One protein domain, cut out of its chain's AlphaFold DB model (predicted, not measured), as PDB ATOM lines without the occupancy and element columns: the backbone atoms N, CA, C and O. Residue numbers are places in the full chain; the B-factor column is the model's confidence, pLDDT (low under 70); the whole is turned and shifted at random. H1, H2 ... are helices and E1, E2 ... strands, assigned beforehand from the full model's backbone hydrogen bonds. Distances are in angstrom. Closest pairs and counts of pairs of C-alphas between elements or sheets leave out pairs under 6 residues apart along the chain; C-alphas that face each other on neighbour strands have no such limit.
ATOM      1  N   LEU A   9     -29.030 -16.819  34.477       84.31
ATOM      2  CA  LEU A   9     -28.778 -17.455  35.760       84.31
ATOM      3  C   LEU A   9     -29.575 -16.729  36.841       84.31
ATOM      4  O   LEU A   9     -29.314 -15.566  37.144       84.31
ATOM      5  N   GLU A  10     -30.532 -17.425  37.442       86.81
ATOM      6  CA  GLU A  10     -31.276 -16.937  38.601       86.81
ATOM      7  C   GLU A  10     -30.666 -17.511  39.879       86.81
ATOM      8  O   GLU A  10     -30.459 -18.721  39.990       86.81
ATOM      9  N   THR A  11     -30.371 -16.653  40.854       83.38
ATOM     10  CA  THR A  11     -29.805 -17.073  42.138       83.38
ATOM     11  C   THR A  11     -30.290 -16.198  43.292       83.38
ATOM     12  O   THR A  11     -30.842 -15.112  43.099       83.38
ATOM     13  N   THR A  12     -30.083 -16.679  44.512       83.69
ATOM     14  CA  THR A  12     -30.345 -15.934  45.744       83.69
ATOM     15  C   THR A  12     -29.010 -15.661  46.419       83.69
ATOM     16  O   THR A  12     -28.273 -16.591  46.737       83.69
ATOM     17  N   LEU A  13     -28.685 -14.385  46.615       78.69
ATOM     18  CA  LEU A  13     -27.510 -13.964  47.373       78.69
ATOM     19  C   LEU A  13     -27.771 -14.067  48.885       78.69
ATOM     20  O   LEU A  13     -28.905 -14.285  49.326       78.69
ATOM     21  N   GLY A  14     -26.722 -13.855  49.686       69.69
ATOM     22  CA  GLY A  14     -26.856 -13.650  51.131       69.69
ATOM     23  C   GLY A  14     -27.939 -12.609  51.464       69.69
ATOM     24  O   GLY A  14     -28.234 -11.725  50.660       69.69
ATOM     25  N   ALA A  15     -28.578 -12.759  52.627       76.44
ATOM     26  CA  ALA A  15     -29.744 -11.972  53.058       76.44
ATOM     27  C   ALA A  15     -31.029 -12.143  52.210       76.44
ATOM     28  O   ALA A  15     -31.973 -11.370  52.352       76.44
ATOM     29  N   GLY A  16     -31.109 -13.170  51.353       80.50
ATOM     30  CA  GLY A  16     -32.343 -13.525  50.635       80.50
ATOM     31  C   GLY A  16     -32.623 -12.673  49.393       80.50
ATOM     32  O   GLY A  16     -33.698 -12.779  48.797       80.50
ATOM     33  N   ARG A  17     -31.666 -11.838  48.971       82.69
ATOM     34  CA  ARG A  17     -31.804 -10.997  47.780       82.69
ATOM     35  C   ARG A  17     -31.748 -11.853  46.516       82.69
ATOM     36  O   ARG A  17     -30.718 -12.451  46.213       82.69
ATOM     37  N   ARG A  18     -32.837 -11.875  45.746       87.88
ATOM     38  CA  ARG A  18     -32.884 -12.541  44.436       87.88
ATOM     39  C   ARG A  18     -32.146 -11.709  43.388       87.88
ATOM     40  O   ARG A  18     -32.330 -10.494  43.328       87.88
ATOM     41  N   VAL A  19     -31.332 -12.365  42.570       84.50
ATOM     42  CA  VAL A  19     -30.570 -11.751  41.480       84.50
ATOM     43  C   VAL A  19     -30.685 -12.608  40.227       84.50
ATOM     44  O   VAL A  19     -30.668 -13.836  40.296       84.50
ATOM     45  N   THR A  20     -30.772 -11.940  39.082       88.44
ATOM     46  CA  THR A  20     -30.701 -12.559  37.761       88.44
ATOM     47  C   THR A  20     -29.482 -12.003  37.040       88.44
ATOM     48  O   THR A  20     -29.328 -10.787  36.936       88.44
ATOM     49  N   LEU A  21     -28.617 -12.888  36.560       83.81
ATOM     50  CA  LEU A  21     -27.482 -12.561  35.703       83.81
ATOM     51  C   LEU A  21     -27.799 -13.022  34.282       83.81
ATOM     52  O   LEU A  21     -28.424 -14.065  34.094       83.81
ATOM     53  N   SER A  22     -27.375 -12.253  33.287       84.88
ATOM     54  CA  SER A  22     -27.554 -12.598  31.876       84.88
ATOM     55  C   SER A  22     -26.209 -12.619  31.178       84.88
ATOM     56  O   SER A  22     -25.391 -11.720  31.385       84.88
ATOM     57  N   LEU A  23     -25.981 -13.644  30.365       81.81
ATOM     58  CA  LEU A  23     -24.822 -13.689  29.490       81.81
ATOM     59  C   LEU A  23     -25.053 -12.744  28.303       81.81
ATOM     60  O   LEU A  23     -26.152 -12.728  27.741       81.81
ATOM     61  N   PRO A  24     -24.055 -11.932  27.920       81.94
ATOM     62  CA  PRO A  24     -24.144 -11.160  26.694       81.94
ATOM     63  C   PRO A  24     -24.140 -12.101  25.480       81.94
ATOM     64  O   PRO A  24     -23.535 -13.176  25.542       81.94
ATOM     65  N   PRO A  25     -24.756 -11.696  24.356       81.81
ATOM     66  CA  PRO A  25     -24.634 -12.442  23.111       81.81
ATOM     67  C   PRO A  25     -23.158 -12.538  22.713       81.81
ATOM     68  O   PRO A  25     -22.412 -11.558  22.792       81.81
ATOM     69  N   THR A  26     -22.727 -13.728  22.302       79.50
ATOM     70  CA  THR A  26     -21.345 -13.982  21.905       79.50
ATOM     71  C   THR A  26     -21.280 -15.051  20.823       79.50
ATOM     72  O   THR A  26     -21.953 -16.074  20.913       79.50
ATOM     73  N   ASP A  27     -20.435 -14.824  19.820       80.44
ATOM     74  CA  ASP A  27     -20.128 -15.802  18.768       80.44
ATOM     75  C   ASP A  27     -18.928 -16.690  19.141       80.44
ATOM     76  O   ASP A  27     -18.431 -17.470  18.327       80.44
ATOM     77  N   ALA A  28     -18.403 -16.552  20.363       81.44
ATOM     78  CA  ALA A  28     -17.215 -17.266  20.790       81.44
ATOM     79  C   ALA A  28     -17.525 -18.761  21.029       81.44
ATOM     80  O   ALA A  28     -18.319 -19.080  21.917       81.44
ATOM     81  N   PRO A  29     -16.864 -19.704  20.322       77.81
ATOM     82  CA  PRO A  29     -17.203 -21.129  20.412       77.81
ATOM     83  C   PRO A  29     -17.081 -21.723  21.820       77.81
ATOM     84  O   PRO A  29     -17.833 -22.624  22.180       77.81
ATOM     85  N   TRP A  30     -16.165 -21.202  22.643       74.62
ATOM     86  CA  TRP A  30     -15.965 -21.655  24.024       74.62
ATOM     87  C   TRP A  30     -17.144 -21.315  24.955       74.62
ATOM     88  O   TRP A  30     -17.289 -21.941  26.001       74.62
ATOM     89  N   ALA A  31     -17.997 -20.359  24.577       78.44
ATOM     90  CA  ALA A  31     -19.164 -19.926  25.344       78.44
ATOM     91  C   ALA A  31     -20.490 -20.495  24.799       78.44
ATOM     92  O   ALA A  31     -21.556 -20.178  25.323       78.44
ATOM     93  N   ALA A  32     -20.443 -21.367  23.783       79.50
ATOM     94  CA  ALA A  32     -21.627 -21.887  23.090       79.50
ATOM     95  C   ALA A  32     -22.599 -22.674  23.992       79.50
ATOM     96  O   ALA A  32     -23.774 -22.817  23.665       79.50
ATOM     97  N   GLY A  33     -22.122 -23.190  25.128       77.69
ATOM     98  CA  GLY A  33     -22.960 -23.892  26.102       77.69
ATOM     99  C   GLY A  33     -23.740 -22.979  27.058       77.69
ATOM    100  O   GLY A  33     -24.504 -23.487  27.884       77.69
ATOM    101  N   GLY A  34     -23.557 -21.657  26.964       83.75
ATOM    102  CA  GLY A  34     -24.273 -20.664  27.764       83.75
ATOM    103  C   GLY A  34     -24.163 -20.909  29.271       83.75
ATOM    104  O   GLY A  34     -23.166 -21.438  29.771       83.75
ATOM    105  N   VAL A  35     -25.220 -20.566  30.012       83.81
ATOM    106  CA  VAL A  35     -25.296 -20.798  31.466       83.81
ATOM    107  C   VAL A  35     -25.230 -22.292  31.795       83.81
ATOM    108  O   VAL A  35     -24.694 -22.672  32.833       83.81
ATOM    109  N   GLY A  36     -25.726 -23.155  30.903       80.62
ATOM    110  CA  GLY A  36     -25.728 -24.608  31.090       80.62
ATOM    111  C   GLY A  36     -24.336 -25.245  31.129       80.62
ATOM    112  O   GLY A  36     -24.186 -26.317  31.710       80.62
ATOM    113  N   ALA A  37     -23.325 -24.589  30.554       82.31
ATOM    114  CA  ALA A  37     -21.931 -25.029  30.609       82.31
ATOM    115  C   ALA A  37     -21.143 -24.449  31.795       82.31
ATOM    116  O   ALA A  37     -19.981 -24.812  31.993       82.31
ATOM    117  N   LEU A  38     -21.740 -23.563  32.599       79.00
ATOM    118  CA  LEU A  38     -21.064 -23.003  33.766       79.00
ATOM    119  C   LEU A  38     -20.909 -24.064  34.861       79.00
ATOM    120  O   LEU A  38     -21.856 -24.750  35.246       79.00
ATOM    121  N   ARG A  39     -19.700 -24.159  35.417       80.81
ATOM    122  CA  ARG A  39     -19.410 -24.999  36.579       80.81
ATOM    123  C   ARG A  39     -19.599 -24.196  37.859       80.81
ATOM    124  O   ARG A  39     -19.013 -23.128  38.016       80.81
ATOM    125  N   ALA A  40     -20.359 -24.743  38.806       80.31
ATOM    126  CA  ALA A  40     -20.450 -24.172  40.143       80.31
ATOM    127  C   ALA A  40     -19.074 -24.198  40.831       80.31
ATOM    128  O   ALA A  40     -18.402 -25.234  40.860       80.31
ATOM    129  N   VAL A  41     -18.670 -23.065  41.398       80.25
ATOM    130  CA  VAL A  41     -17.446 -22.926  42.196       80.25
ATOM    131  C   VAL A  41     -17.806 -22.466  43.608       80.25
ATOM    132  O   VAL A  41     -18.828 -21.794  43.777       80.25
ATOM    133  N   PRO A  42     -17.007 -22.825  44.630       75.81
ATOM    134  CA  PRO A  42     -17.198 -22.286  45.968       75.81
ATOM    135  C   PRO A  42     -17.159 -20.751  45.949       75.81
ATOM    136  O   PRO A  42     -16.384 -20.175  45.178       75.81
ATOM    137  N   PRO A  43     -17.968 -20.078  46.782       71.12
ATOM    138  CA  PRO A  43     -17.898 -18.630  46.913       71.12
ATOM    139  C   PRO A  43     -16.500 -18.227  47.393       71.12
ATOM    140  O   PRO A  43     -15.984 -18.788  48.355       71.12
ATOM    141  N   THR A  44     -15.890 -17.254  46.717       69.56
ATOM    142  CA  THR A  44     -14.579 -16.713  47.107       69.56
ATOM    143  C   THR A  44     -14.685 -15.672  48.222       69.56
ATOM    144  O   THR A  44     -13.700 -15.431  48.904       69.56
ATOM    145  N   HIS A  45     -15.874 -15.090  48.423       63.94
ATOM    146  CA  HIS A  45     -16.195 -14.130  49.482       63.94
ATOM    147  C   HIS A  45     -17.614 -14.428  49.985       63.94
ATOM    148  O   HIS A  45     -18.561 -14.447  49.194       63.94
ATOM    149  N   THR A  46     -17.765 -14.719  51.276       57.91
ATOM    150  CA  THR A  46     -19.048 -15.119  51.885       57.91
ATOM    151  C   THR A  46     -19.703 -14.022  52.718       57.91
ATOM    152  O   THR A  46     -20.844 -14.197  53.142       57.91
ATOM    153  N   GLU A  47     -19.023 -12.896  52.944       58.38
ATOM    154  CA  GLU A  47     -19.444 -11.882  53.917       58.38
ATOM    155  C   GLU A  47     -19.834 -10.579  53.214       58.38
ATOM    156  O   GLU A  47     -19.193 -10.145  52.262       58.38
ATOM    157  N   HIS A  48     -20.959 -10.004  53.640       59.78
ATOM    158  CA  HIS A  48     -21.725  -9.011  52.880       59.78
ATOM    159  C   HIS A  48     -21.079  -7.614  52.823       59.78
ATOM    160  O   HIS A  48     -21.537  -6.786  52.044       59.78
ATOM    161  N   ASP A  49     -20.019  -7.374  53.597       57.00
ATOM    162  CA  ASP A  49     -19.452  -6.038  53.834       57.00
ATOM    163  C   ASP A  49     -17.924  -6.020  54.016       57.00
ATOM    164  O   ASP A  49     -17.353  -4.973  54.330       57.00
ATOM    165  N   GLU A  50     -17.223  -7.144  53.827       59.50
ATOM    166  CA  GLU A  50     -15.761  -7.094  53.868       59.50
ATOM    167  C   GLU A  50     -15.271  -6.454  52.570       59.50
ATOM    168  O   GLU A  50     -15.446  -7.000  51.478       59.50
ATOM    169  N   ASN A  51     -14.710  -5.249  52.687       61.25
ATOM    170  CA  ASN A  51     -14.051  -4.593  51.572       61.25
ATOM    171  C   ASN A  51     -12.944  -5.549  51.101       61.25
ATOM    172  O   ASN A  51     -12.047  -5.833  51.905       61.25
ATOM    173  N   PRO A  52     -13.027  -6.108  49.877       66.56
ATOM    174  CA  PRO A  52     -12.083  -7.125  49.451       66.56
ATOM    175  C   PRO A  52     -10.669  -6.558  49.585       66.56
ATOM    176  O   PRO A  52     -10.461  -5.372  49.293       66.56
ATOM    177  N   PRO A  53      -9.697  -7.365  50.045       71.19
ATOM    178  CA  PRO A  53      -8.325  -6.902  50.120       71.19
ATOM    179  C   PRO A  53      -7.909  -6.368  48.741       71.19
ATOM    180  O   PRO A  53      -8.327  -6.923  47.716       71.19
ATOM    181  N   PRO A  54      -7.124  -5.278  48.691       76.69
ATOM    182  CA  PRO A  54      -6.669  -4.735  47.423       76.69
ATOM    183  C   PRO A  54      -5.955  -5.829  46.631       76.69
ATOM    184  O   PRO A  54      -5.238  -6.661  47.197       76.69
ATOM    185  N   LEU A  55      -6.165  -5.830  45.314       76.50
ATOM    186  CA  LEU A  55      -5.425  -6.726  44.436       76.50
ATOM    187  C   LEU A  55      -3.920  -6.477  44.623       76.50
ATOM    188  O   LEU A  55      -3.514  -5.321  44.779       76.50
ATOM    189  N   PRO A  56      -3.093  -7.533  44.617       75.94
ATOM    190  CA  PRO A  56      -1.650  -7.357  44.661       75.94
ATOM    191  C   PRO A  56      -1.185  -6.573  43.424       75.94
ATOM    192  O   PRO A  56      -1.772  -6.703  42.349       75.94
ATOM    193  N   GLU A  57      -0.126  -5.769  43.574       83.44
ATOM    194  CA  GLU A  57       0.436  -4.968  42.471       83.44
ATOM    195  C   GLU A  57       0.904  -5.841  41.298       83.44
ATOM    196  O   GLU A  57       0.852  -5.424  40.142       83.44
ATOM    197  N   GLU A  58       1.298  -7.080  41.594       79.88
ATOM    198  CA  GLU A  58       1.658  -8.093  40.615       79.88
ATOM    199  C   GLU A  58       0.870  -9.384  40.883       79.88
ATOM    200  O   GLU A  58       0.688  -9.784  42.039       79.88
ATOM    201  N   PRO A  59       0.382 -10.075  39.839       72.25
ATOM    202  CA  PRO A  59      -0.285 -11.353  40.016       72.25
ATOM    203  C   PRO A  59       0.691 -12.375  40.615       72.25
ATOM    204  O   PRO A  59       1.830 -12.498  40.170       72.25
ATOM    205  N   ALA A  60       0.221 -13.157  41.591       73.69
ATOM    206  CA  ALA A  60       1.035 -14.161  42.292       73.69
ATOM    207  C   ALA A  60       1.667 -15.210  41.357       73.69
ATOM    208  O   ALA A  60       2.631 -15.878  41.725       73.69
ATOM    209  N   LEU A  61       1.117 -15.360  40.149       74.44
ATOM    210  CA  LEU A  61       1.669 -16.174  39.080       74.44
ATOM    211  C   LEU A  61       1.653 -15.383  37.766       74.44
ATOM    212  O   LEU A  61       0.686 -14.661  37.505       74.44
ATOM    213  N   PRO A  62       2.663 -15.561  36.895       76.12
ATOM    214  CA  PRO A  62       2.618 -15.023  35.543       76.12
ATOM    215  C   PRO A  62       1.338 -15.471  34.830       76.12
ATOM    216  O   PRO A  62       0.943 -16.633  34.930       76.12
ATOM    217  N   LEU A  63       0.706 -14.575  34.067       65.19
ATOM    218  CA  LEU A  63      -0.543 -14.860  33.343       65.19
ATOM    219  C   LEU A  63      -0.433 -16.108  32.445       65.19
ATOM    220  O   LEU A  63      -1.385 -16.873  32.311       65.19
ATOM    221  N   SER A  64       0.756 -16.348  31.886       64.31
ATOM    222  CA  SER A  64       1.079 -17.552  31.116       64.31
ATOM    223  C   SER A  64       0.907 -18.847  31.921       64.31
ATOM    224  O   SER A  64       0.463 -19.845  31.367       64.31
ATOM    225  N   VAL A  65       1.197 -18.832  33.224       65.44
ATOM    226  CA  VAL A  65       1.037 -19.976  34.134       65.44
ATOM    227  C   VAL A  65      -0.429 -20.172  34.526       65.44
ATOM    228  O   VAL A  65      -0.903 -21.305  34.566       65.44
ATOM    229  N   ALA A  66      -1.177 -19.086  34.744       62.22
ATOM    230  CA  ALA A  66      -2.609 -19.160  35.052       62.22
ATOM    231  C   ALA A  66      -3.430 -19.746  33.886       62.22
ATOM    232  O   ALA A  66      -4.346 -20.537  34.102       62.22
ATOM    233  N   MET A  67      -3.060 -19.411  32.645       61.69
ATOM    234  CA  MET A  67      -3.707 -19.914  31.428       61.69
ATOM    235  C   MET A  67      -3.459 -21.412  31.187       61.69
ATOM    236  O   MET A  67      -4.325 -22.092  30.641       61.69
ATOM    237  N   LEU A  68      -2.314 -21.951  31.622       60.47
ATOM    238  CA  LEU A  68      -2.004 -23.380  31.489       60.47
ATOM    239  C   LEU A  68      -2.899 -24.264  32.374       60.47
ATOM    240  O   LEU A  68      -3.124 -25.423  32.041       60.47
ATOM    241  N   GLY A  69      -3.458 -23.720  33.461       54.47
ATOM    242  CA  GLY A  69      -4.431 -24.421  34.307       54.47
ATOM    243  C   GLY A  69      -5.861 -24.462  33.748       54.47
ATOM    244  O   GLY A  69      -6.691 -25.198  34.274       54.47
ATOM    245  N   LEU A  70      -6.152 -23.691  32.693       56.69
ATOM    246  CA  LEU A  70      -7.437 -23.666  31.974       56.69
ATOM    247  C   LEU A  70      -7.466 -24.600  30.750       56.69
ATOM    248  O   LEU A  70      -8.469 -24.644  30.041       56.69
TER     249      LEU A  70
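AT A GLANCE: This is residues 9 to 70 of the 72 residues of an uncharacterized protein of Streptomyces uncialis (UniProt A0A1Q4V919). Little regular structure: a small two-stranded hairpin, E1 and E2, at one side, and a long loop arm that ends in short helix H2 far from it, with short H1 near the start of E1. Residues 39 to 45 and 49 to 70 stand free. The printed part has 62 residues, in order E1, E2, H1, H2, the sheet antiparallel, the class mixed, with 19 residues in named elements. It is flat, 37 by 36 by 18 A, and only just loose, close to extended, with a radius of gyration of the C-alphas of 15.8 A.

IN THESE COORDINATES: E2, residues 18 to 22, is 13.6 A long; E1, residues 9 to 12, is 10.2 A and begins at C-alpha 9 (-28.778, -17.455, 35.760). H1 is residues 34 to 37, 5.7 A. H2, residues 63 to 68, 8.8 A, ends at C-alpha 68 (-2.004, -23.380, 31.489).

HOW THE PARTS SIT: E1 and E2 form a hairpin, antiparallel at 160 degrees, with N 9 and O 21 2.8 A apart, within hydrogen-bond range. The closest C-alphas of E1 and H1, Leu 9 and Val 35, are 6.5 A apart. H2 is apart from E1, E2 and H1. In H2 every O i to N i+4 pair is within hydrogen-bond range; H1 is too short for one.

THE WHOLE: The farthest C-alphas, Gly 16 and Ser 64, are 38.9 A apart. The printed part has no cut. The links E2 to H1 and H1 to H2 are long. Residues 14, 44 to 52 and 63 to 70 have pLDDT under 70.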